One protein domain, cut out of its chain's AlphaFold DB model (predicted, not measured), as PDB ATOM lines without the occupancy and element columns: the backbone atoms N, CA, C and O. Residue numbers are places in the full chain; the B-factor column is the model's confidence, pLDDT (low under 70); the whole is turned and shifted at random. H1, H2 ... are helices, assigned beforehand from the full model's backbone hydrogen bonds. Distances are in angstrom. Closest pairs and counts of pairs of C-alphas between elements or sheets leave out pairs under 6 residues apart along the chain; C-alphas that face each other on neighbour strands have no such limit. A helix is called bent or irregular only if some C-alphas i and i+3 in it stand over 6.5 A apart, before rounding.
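What this domain is: This is residues 10 to 83 of the 158 residues of the protein "Serine aminopeptidase, S33, putative" of Plasmodium chabaudi adami (UniProt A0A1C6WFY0). The bent helix H1 and helix H3 pack as a pair, H1b side by side with H3, and a wide loop with small H2 at its far end reaches away; residues 39 to 50 and 52 to 58 stick out. The printed part has 74 residues, with H1, H2, H3 in that order and no named strand: all helix. It is loose, radius of gyration of the C-alphas 15.2 A, spans 38 by 32 by 22 A.

Where its parts are: Find C-alpha 10 at (-7.180, -49.019, 1.778), where H1, residues 10 to 29, begins. Assigned as one helix by its hydrogen bonds, it is bent: C-alphas 17 and 20 are 6.5 A apart. Its arms are H1a, residues 10 to 17, 10.5 A, and H1b, residues 20 to 29, 14.5 A. H2, residues 45 to 53, measures 12.3 A; H3, residues 64 to 79, runs 22.6 A to C-alpha 79 at (2.713, -59.336, 2.449).

How they stand to each other: H1b touches H3, opposite ways at a shallow tilt of 25 degrees; their closest C-alphas, Ser 27 and Ile 65, are 5.2 A apart. H1a touches H3 at residues 71 to 75 alone, closest C-alphas Lys 16 and Val 75, 5.9 A. H2 is apart from H1a, H1b and H3. Every O i to N i+4 pair in H1a, H1b, H2 and H3 is within hydrogen-bond range.

The domain as a whole: The farthest C-alphas, Glu 45 and Tyr 83, are 39.8 A apart. The printed part has no cut; the link H1 to H2 is long. Look for pLDDT under 70 at residues 10 to 12, 36 to 42 and 59 to 60.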
ATOM      1  N   ALA A  10      -8.060 -50.066   2.283       43.31
ATOM      2  CA  ALA A  10      -7.180 -49.019   1.778       43.31
ATOM      3  C   ALA A  10      -5.825 -48.932   2.497       43.31
ATOM      4  O   ALA A  10      -4.825 -48.663   1.837       43.31
ATOM      5  N   GLY A  11      -5.754 -49.217   3.804       52.09
ATOM      6  CA  GLY A  11      -4.525 -48.997   4.583       52.09
ATOM      7  C   GLY A  11      -3.325 -49.787   4.052       52.09
ATOM      8  O   GLY A  11      -2.248 -49.241   3.830       52.09
ATOM      9  N   ASN A  12      -3.530 -51.065   3.740       63.28
ATOM     10  CA  ASN A  12      -2.443 -51.956   3.347       63.28
ATOM     11  C   ASN A  12      -2.008 -51.786   1.878       63.28
ATOM     12  O   ASN A  12      -0.821 -51.847   1.556       63.28
ATOM     13  N   ASN A  13      -2.965 -51.537   0.978       76.56
ATOM     14  CA  ASN A  13      -2.664 -51.299  -0.435       76.56
ATOM     15  C   ASN A  13      -2.009 -49.929  -0.641       76.56
ATOM     16  O   ASN A  13      -1.053 -49.832  -1.407       76.56
ATOM     17  N   ALA A  14      -2.465 -48.895   0.071       83.31
ATOM     18  CA  ALA A  14      -1.826 -47.587   0.019       83.31
ATOM     19  C   ALA A  14      -0.390 -47.655   0.557       83.31
ATOM     20  O   ALA A  14       0.515 -47.144  -0.100       83.31
ATOM     21  N   MET A  15      -0.143 -48.341   1.686       85.88
ATOM     22  CA  MET A  15       1.227 -48.493   2.201       85.88
ATOM     23  C   MET A  15       2.169 -49.127   1.180       85.88
ATOM     24  O   MET A  15       3.258 -48.609   0.945       85.88
ATOM     25  N   LYS A  16       1.737 -50.207   0.524       88.75
ATOM     26  CA  LYS A  16       2.562 -50.918  -0.457       88.75
ATOM     27  C   LYS A  16       2.766 -50.145  -1.760       88.75
ATOM     28  O   LYS A  16       3.881 -50.114  -2.270       88.75
ATOM     29  N   TYR A  17       1.697 -49.597  -2.335       90.75
ATOM     30  CA  TYR A  17       1.717 -49.077  -3.707       90.75
ATOM     31  C   TYR A  17       1.912 -47.561  -3.799       90.75
ATOM     32  O   TYR A  17       2.222 -47.073  -4.882       90.75
ATOM     33  N   LEU A  18       1.758 -46.825  -2.695       91.81
ATOM     34  CA  LEU A  18       1.926 -45.372  -2.661       91.81
ATOM     35  C   LEU A  18       3.032 -44.949  -1.691       91.81
ATOM     36  O   LEU A  18       4.041 -44.397  -2.124       91.81
ATOM     37  N   TYR A  19       2.870 -45.221  -0.394       90.44
ATOM     38  CA  TYR A  19       3.785 -44.683   0.619       90.44
ATOM     39  C   TYR A  19       5.180 -45.297   0.537       90.44
ATOM     40  O   TYR A  19       6.157 -44.562   0.622       90.44
ATOM     41  N   LEU A  20       5.297 -46.609   0.322       93.25
ATOM     42  CA  LEU A  20       6.598 -47.270   0.219       93.25
ATOM     43  C   LEU A  20       7.440 -46.759  -0.974       93.25
ATOM     44  O   LEU A  20       8.593 -46.399  -0.739       93.25
ATOM     45  N   PRO A  21       6.924 -46.656  -2.219       95.44
ATOM     46  CA  PRO A  21       7.678 -46.060  -3.327       95.44
ATOM     47  C   PRO A  21       8.080 -44.600  -3.084       95.44
ATOM     48  O   PRO A  21       9.217 -44.226  -3.362       95.44
ATOM     49  N   VAL A  22       7.175 -43.784  -2.531       94.44
ATOM     50  CA  VAL A  22       7.462 -42.374  -2.212       94.44
ATOM     51  C   VAL A  22       8.540 -42.271  -1.133       94.44
ATOM     52  O   VAL A  22       9.506 -41.531  -1.302       94.44
ATOM     53  N   ALA A  23       8.425 -43.048  -0.055       93.62
ATOM     54  CA  ALA A  23       9.426 -43.103   1.005       93.62
ATOM     55  C   ALA A  23      10.772 -43.630   0.485       93.62
ATOM     56  O   ALA A  23      11.810 -43.095   0.851       93.62
ATOM     57  N   SER A  24      10.774 -44.612  -0.421       95.50
ATOM     58  CA  SER A  24      11.997 -45.109  -1.066       95.50
ATOM     59  C   SER A  24      12.712 -43.999  -1.838       95.50
ATOM     60  O   SER A  24      13.901 -43.755  -1.619       95.50
ATOM     61  N   PHE A  25      11.971 -43.266  -2.669       96.00
ATOM     62  CA  PHE A  25      12.502 -42.134  -3.423       96.00
ATOM     63  C   PHE A  25      13.057 -41.041  -2.500       96.00
ATOM     64  O   PHE A  25      14.215 -40.650  -2.634       96.00
ATOM     65  N   LEU A  26      12.276 -40.604  -1.508       93.69
ATOM     66  CA  LEU A  26      12.705 -39.585  -0.546       93.69
ATOM     67  C   LEU A  26      13.912 -40.042   0.283       93.69
ATOM     68  O   LEU A  26      14.822 -39.253   0.519       93.69
ATOM     69  N   SER A  27      13.982 -41.323   0.656       93.75
ATOM     70  CA  SER A  27      15.121 -41.876   1.396       93.75
ATOM     71  C   SER A  27      16.416 -41.860   0.589       93.75
ATOM     72  O   SER A  27      17.489 -41.757   1.168       93.75
ATOM     73  N   SER A  28      16.326 -41.895  -0.742       93.44
ATOM     74  CA  SER A  28      17.493 -41.803  -1.621       93.44
ATOM     75  C   SER A  28      17.994 -40.364  -1.785       93.44
ATOM     76  O   SER A  28      19.183 -40.158  -2.010       93.44
ATOM     77  N   ILE A  29      17.111 -39.367  -1.660       95.56
ATOM     78  CA  ILE A  29      17.461 -37.945  -1.823       95.56
ATOM     79  C   ILE A  29      17.876 -37.325  -0.489       95.56
ATOM     80  O   ILE A  29      18.870 -36.605  -0.417       95.56
ATOM     81  N   THR A  30      17.125 -37.599   0.578       93.94
ATOM     82  CA  THR A  30      17.315 -36.994   1.901       93.94
ATOM     83  C   THR A  30      17.304 -38.048   3.019       93.94
ATOM     84  O   THR A  30      16.479 -37.960   3.932       93.94
ATOM     85  N   PRO A  31      18.212 -39.046   3.007       91.06
ATOM     86  CA  PRO A  31      18.221 -40.129   4.002       91.06
ATOM     87  C   PRO A  31      18.393 -39.625   5.441       91.06
ATOM     88  O   PRO A  31      17.838 -40.201   6.375       91.06
ATOM     89  N   ASN A  32      19.151 -38.537   5.604       91.69
ATOM     90  CA  ASN A  32      19.512 -37.953   6.895       91.69
ATOM     91  C   ASN A  32      18.598 -36.795   7.319       91.69
ATOM     92  O   ASN A  32      18.904 -36.136   8.310       91.69
ATOM     93  N   ALA A  33      17.515 -36.512   6.583       90.44
ATOM     94  CA  ALA A  33      16.534 -35.537   7.045       90.44
ATOM     95  C   ALA A  33      15.981 -35.999   8.400       90.44
ATOM     96  O   ALA A  33      15.512 -37.133   8.525       90.44
ATOM     97  N   MET A  34      16.092 -35.137   9.406       86.19
ATOM     98  CA  MET A  34      15.575 -35.399  10.743       86.19
ATOM     99  C   MET A  34      14.080 -35.121  10.745       86.19
ATOM    100  O   MET A  34      13.637 -34.052  10.319       86.19
ATOM    101  N   LEU A  35      13.308 -36.099  11.201       74.00
ATOM    102  CA  LEU A  35      11.912 -35.889  11.540       74.00
ATOM    103  C   LEU A  35      11.833 -35.593  13.037       74.00
ATOM    104  O   LEU A  35      12.546 -36.253  13.800       74.00
ATOM    105  N   PRO A  36      10.994 -34.628  13.458       65.31
ATOM    106  CA  PRO A  36      10.748 -34.388  14.872       65.31
ATOM    107  C   PRO A  36      10.400 -35.713  15.549       65.31
ATOM    108  O   PRO A  36       9.500 -36.426  15.103       65.31
ATOM    109  N   SER A  37      11.184 -36.060  16.563       59.12
ATOM    110  CA  SER A  37      11.120 -37.331  17.279       59.12
ATOM    111  C   SER A  37      10.050 -37.354  18.370       59.12
ATOM    112  O   SER A  37       9.781 -38.431  18.897       59.12
ATOM    113  N   ASP A  38       9.420 -36.210  18.651       54.34
ATOM    114  CA  ASP A  38       8.343 -36.061  19.628       54.34
ATOM    115  C   ASP A  38       6.971 -36.083  18.938       54.34
ATOM    116  O   ASP A  38       6.417 -35.032  18.600       54.34
ATOM    117  N   PRO A  39       6.344 -37.253  18.736       53.59
ATOM    118  CA  PRO A  39       4.939 -37.306  19.070       53.59
ATOM    119  C   PRO A  39       4.866 -37.110  20.590       53.59
ATOM    120  O   PRO A  39       5.637 -37.716  21.332       53.59
ATOM    121  N   ASP A  40       3.967 -36.254  21.064       53.31
ATOM    122  CA  ASP A  40       3.569 -36.234  22.468       53.31
ATOM    123  C   ASP A  40       2.990 -37.620  22.810       53.31
ATOM    124  O   ASP A  40       1.770 -37.815  22.785       53.31
ATOM    125  N   TYR A  41       3.853 -38.618  23.050       62.31
ATOM    126  CA  TYR A  41       3.440 -39.919  23.543       62.31
ATOM    127  C   TYR A  41       2.643 -39.605  24.802       62.31
ATOM    128  O   TYR A  41       3.136 -38.925  25.711       62.31
ATOM    129  N   LYS A  42       1.397 -40.073  24.867       65.38
ATOM    130  CA  LYS A  42       0.527 -39.943  26.044       65.38
ATOM    131  C   LYS A  42       0.975 -40.938  27.110       65.38
ATOM    132  O   LYS A  42       0.195 -41.693  27.680       65.38
ATOM    133  N   GLN A  43       2.275 -40.972  27.336       72.75
ATOM    134  CA  GLN A  43       2.971 -41.952  28.116       72.75
ATOM    135  C   GLN A  43       3.372 -41.346  29.459       72.75
ATOM    136  O   GLN A  43       3.630 -40.150  29.586       72.75
ATOM    137  N   PHE A  44       3.419 -42.194  30.484       79.94
ATOM    138  CA  PHE A  44       3.829 -41.792  31.820       79.94
ATOM    139  C   PHE A  44       5.257 -41.235  31.828       79.94
ATOM    140  O   PHE A  44       6.171 -41.809  31.232       79.94
ATOM    141  N   GLU A  45       5.460 -40.152  32.580       83.88
ATOM    142  CA  GLU A  45       6.730 -39.417  32.642       83.88
ATOM    143  C   GLU A  45       7.925 -40.315  32.993       83.88
ATOM    144  O   GLU A  45       9.005 -40.172  32.422       83.88
ATOM    145  N   TYR A  46       7.747 -41.292  33.888       86.25
ATOM    146  CA  TYR A  46       8.832 -42.201  34.260       86.25
ATOM    147  C   TYR A  46       9.282 -43.099  33.097       86.25
ATOM    148  O   TYR A  46      10.460 -43.456  33.033       86.25
ATOM    149  N   ILE A  47       8.390 -43.446  32.161       86.31
ATOM    150  CA  ILE A  47       8.758 -44.231  30.977       86.31
ATOM    151  C   ILE A  47       9.554 -43.350  30.016       86.31
ATOM    152  O   ILE A  47      10.626 -43.761  29.575       86.31
ATOM    153  N   ASN A  48       9.117 -42.106  29.796       82.62
ATOM    154  CA  ASN A  48       9.871 -41.122  29.011       82.62
ATOM    155  C   ASN A  48      11.266 -40.883  29.612       82.62
ATOM    156  O   ASN A  48      12.270 -40.873  28.899       82.62
ATOM    157  N   ASN A  49      11.359 -40.776  30.938       86.12
ATOM    158  CA  ASN A  49      12.637 -40.669  31.639       86.12
ATOM    159  C   ASN A  49      13.493 -41.925  31.446       86.12
ATOM    160  O   ASN A  49      14.674 -41.813  31.121       86.12
ATOM    161  N   THR A  50      12.911 -43.118  31.569       85.88
ATOM    162  CA  THR A  50      13.627 -44.374  31.294       85.88
ATOM    163  C   THR A  50      14.204 -44.364  29.881       85.88
ATOM    164  O   THR A  50      15.359 -44.720  29.687       85.88
ATOM    165  N   TYR A  51      13.441 -43.883  28.902       82.31
ATOM    166  CA  TYR A  51      13.868 -43.812  27.508       82.31
ATOM    167  C   TYR A  51      15.010 -42.824  27.295       82.31
ATOM    168  O   TYR A  51      15.970 -43.141  26.598       82.31
ATOM    169  N   LYS A  52      14.929 -41.654  27.931       82.50
ATOM    170  CA  LYS A  52      15.947 -40.603  27.865       82.50
ATOM    171  C   LYS A  52      17.290 -41.032  28.461       82.50
ATOM    172  O   LYS A  52      18.333 -40.602  27.979       82.50
ATOM    173  N   TYR A  53      17.267 -41.836  29.523       85.56
ATOM    174  CA  TYR A  53      18.472 -42.243  30.256       85.56
ATOM    175  C   TYR A  53      18.974 -43.652  29.903       85.56
ATOM    176  O   TYR A  53      20.020 -44.073  30.404       85.56
ATOM    177  N   ASP A  54      18.271 -44.385  29.039       85.44
ATOM    178  CA  ASP A  54      18.710 -45.692  28.560       85.44
ATOM    179  C   ASP A  54      19.898 -45.547  27.594       85.44
ATOM    180  O   ASP A  54      19.753 -45.155  26.438       85.44
ATOM    181  N   LYS A  55      21.092 -45.917  28.067       87.19
ATOM    182  CA  LYS A  55      22.348 -45.855  27.299       87.19
ATOM    183  C   LYS A  55      22.355 -46.706  26.024       87.19
ATOM    184  O   LYS A  55      23.253 -46.542  25.203       87.19
ATOM    185  N   PHE A  56      21.440 -47.668  25.904       84.88
ATOM    186  CA  PHE A  56      21.334 -48.529  24.729       84.88
ATOM    187  C   PHE A  56      20.400 -47.951  23.665       84.88
ATOM    188  O   PHE A  56      20.372 -48.462  22.543       84.88
ATOM    189  N   ARG A  57      19.655 -46.888  23.983       77.75
ATOM    190  CA  ARG A  57      18.842 -46.180  22.998       77.75
ATOM    191  C   ARG A  57      19.693 -45.213  22.203       77.75
ATOM    192  O   ARG A  57      20.595 -44.569  22.731       77.75
ATOM    193  N   CYS A  58      19.388 -45.120  20.912       70.50
ATOM    194  CA  CYS A  58      19.980 -44.105  20.058       70.50
ATOM    195  C   CYS A  58      19.412 -42.742  20.485       70.50
ATOM    196  O   CYS A  58      18.198 -42.565  20.389       70.50
ATOM    197  N   PRO A  59      20.241 -41.799  20.961       62.16
ATOM    198  CA  PRO A  59      19.769 -40.489  21.400       62.16
ATOM    199  C   PRO A  59      19.513 -39.530  20.226       62.16
ATOM    200  O   PRO A  59      19.103 -38.396  20.448       62.16
ATOM    201  N   GLU A  60      19.820 -39.944  18.992       67.06
ATOM    202  CA  GLU A  60      19.649 -39.116  17.799       67.06
ATOM    203  C   GLU A  60      18.188 -39.082  17.342       67.06
ATOM    204  O   GLU A  60      17.473 -40.082  17.421       67.06
ATOM    205  N   ASP A  61      17.781 -37.943  16.779       71.81
ATOM    206  CA  ASP A  61      16.498 -37.807  16.097       71.81
ATOM    207  C   ASP A  61      16.312 -38.870  15.011       71.81
ATOM    208  O   ASP A  61      17.258 -39.356  14.375       71.81
ATOM    209  N   THR A  62      15.049 -39.209  14.756       80.81
ATOM    210  CA  THR A  62      14.722 -40.239  13.775       80.81
ATOM    211  C   THR A  62      15.044 -39.734  12.370       80.81
ATOM    212  O   THR A  62      14.357 -38.875  11.813       80.81
ATOM    213  N   LYS A  63      16.099 -40.295  11.772       89.12
ATOM    214  CA  LYS A  63      16.457 -40.056  10.369       89.12
ATOM    215  C   LYS A  63      15.395 -40.657   9.454       89.12
ATOM    216  O   LYS A  63      14.905 -41.761   9.692       89.12
ATOM    217  N   PHE A  64      15.096 -39.973   8.355       90.31
ATOM    218  CA  PHE A  64      14.089 -40.412   7.389       90.31
ATOM    219  C   PHE A  64      14.341 -41.829   6.843       90.31
ATOM    220  O   PHE A  64      13.396 -42.586   6.618       90.31
ATOM    221  N   ILE A  65      15.610 -42.230   6.687       91.81
ATOM    222  CA  ILE A  65      15.966 -43.596   6.279       91.81
ATOM    223  C   ILE A  65      15.399 -44.668   7.229       91.81
ATOM    224  O   ILE A  65      14.983 -45.729   6.765       91.81
ATOM    225  N   TYR A  66      15.304 -44.390   8.533       90.44
ATOM    226  CA  TYR A  66      14.725 -45.319   9.507       90.44
ATOM    227  C   TYR A  66      13.213 -45.460   9.321       90.44
ATOM    228  O   TYR A  66      12.700 -46.576   9.343       90.44
ATOM    229  N   ILE A  67      12.505 -44.361   9.041       89.19
ATOM    230  CA  ILE A  67      11.070 -44.403   8.722       89.19
ATOM    231  C   ILE A  67      10.812 -45.217   7.455       89.19
ATOM    232  O   ILE A  67       9.911 -46.055   7.432       89.19
ATOM    233  N   TYR A  68      11.617 -45.016   6.410       93.44
ATOM    234  CA  TYR A  68      11.508 -45.815   5.191       93.44
ATOM    235  C   TYR A  68      11.679 -47.315   5.474       93.44
ATOM    236  O   TYR A  68      10.849 -48.117   5.035       93.44
ATOM    237  N   GLU A  69      12.708 -47.702   6.233       95.06
ATOM    238  CA  GLU A  69      12.931 -49.111   6.571       95.06
ATOM    239  C   GLU A  69      11.807 -49.684   7.456       95.06
ATOM    240  O   GLU A  69      11.410 -50.831   7.246       95.06
ATOM    241  N   LEU A  70      11.193 -48.895   8.351       91.25
ATOM    242  CA  LEU A  70      10.007 -49.309   9.119       91.25
ATOM    243  C   LEU A  70       8.772 -49.534   8.231       91.25
ATOM    244  O   LEU A  70       8.076 -50.545   8.380       91.25
ATOM    245  N   ILE A  71       8.505 -48.640   7.272       91.69
ATOM    246  CA  ILE A  71       7.408 -48.806   6.299       91.69
ATOM    247  C   ILE A  71       7.644 -50.069   5.466       91.69
ATOM    248  O   ILE A  71       6.747 -50.901   5.305       91.69
ATOM    249  N   LYS A  72       8.868 -50.244   4.962       94.94
ATOM    250  CA  LYS A  72       9.274 -51.415   4.179       94.94
ATOM    251  C   LYS A  72       9.132 -52.708   4.976       94.94
ATOM    252  O   LYS A  72       8.578 -53.676   4.449       94.94
ATOM    253  N   ALA A  73       9.568 -52.730   6.234       94.25
ATOM    254  CA  ALA A  73       9.406 -53.872   7.126       94.25
ATOM    255  C   ALA A  73       7.921 -54.195   7.353       94.25
ATOM    256  O   ALA A  73       7.512 -55.340   7.162       94.25
ATOM    257  N   SER A  74       7.095 -53.187   7.640       91.38
ATOM    258  CA  SER A  74       5.650 -53.347   7.859       91.38
ATOM    259  C   SER A  74       4.938 -53.936   6.635       91.38
ATOM    260  O   SER A  74       4.184 -54.909   6.743       91.38
ATOM    261  N   VAL A  75       5.228 -53.408   5.437       91.88
ATOM    262  CA  VAL A  75       4.698 -53.937   4.169       91.88
ATOM    263  C   VAL A  75       5.176 -55.369   3.933       91.88
ATOM    264  O   VAL A  75       4.383 -56.221   3.524       91.88
ATOM    265  N   THR A  76       6.453 -55.651   4.201       93.88
ATOM    266  CA  THR A  76       7.055 -56.979   4.018       93.88
ATOM    267  C   THR A  76       6.399 -58.010   4.932       93.88
ATOM    268  O   THR A  76       5.965 -59.056   4.448       93.88
ATOM    269  N   VAL A  77       6.261 -57.703   6.223       91.75
ATOM    270  CA  VAL A  77       5.613 -58.566   7.219       91.75
ATOM    271  C   VAL A  77       4.167 -58.850   6.820       91.75
ATOM    272  O   VAL A  77       3.764 -60.011   6.748       91.75
ATOM    273  N   ASN A  78       3.394 -57.823   6.454       89.75
ATOM    274  CA  ASN A  78       2.013 -58.045   6.037       89.75
ATOM    275  C   ASN A  78       1.925 -58.868   4.732       89.75
ATOM    276  O   ASN A  78       1.065 -59.742   4.618       89.75
ATOM    277  N   CYS A  79       2.758 -58.596   3.719       90.44
ATOM    278  CA  CYS A  79       2.713 -59.336   2.449       90.44
ATOM    279  C   CYS A  79       3.049 -60.821   2.627       90.44
ATOM    280  O   CYS A  79       2.501 -61.658   1.911       90.44
ATOM    281  N   ASN A  80       3.915 -61.140   3.589       92.88
ATOM    282  CA  ASN A  80       4.381 -62.499   3.835       92.88
ATOM    283  C   ASN A  80       3.601 -63.241   4.926       92.88
ATOM    284  O   ASN A  80       3.954 -64.366   5.262       92.88
ATOM    285  N   ILE A  81       2.510 -62.673   5.446       91.38
ATOM    286  CA  ILE A  81       1.768 -63.268   6.565       91.38
ATOM    287  C   ILE A  81       1.258 -64.695   6.288       91.38
ATOM    288  O   ILE A  81       1.160 -65.518   7.192       91.38
ATOM    289  N   ASN A  82       0.978 -65.025   5.022       89.81
ATOM    290  CA  ASN A  82       0.537 -66.366   4.628       89.81
ATOM    291  C   ASN A  82       1.643 -67.436   4.721       89.81
ATOM    292  O   ASN A  82       1.320 -68.621   4.658       89.81
ATOM    293  N   TYR A  83       2.912 -67.038   4.855       93.12
ATOM    294  CA  TYR A  83       4.062 -67.936   5.012       93.12
ATOM    295  C   TYR A  83       4.420 -68.209   6.477       93.12
ATOM    296  O   TYR A  83       5.394 -68.904   6.754       93.12
TER     297      TYR A  83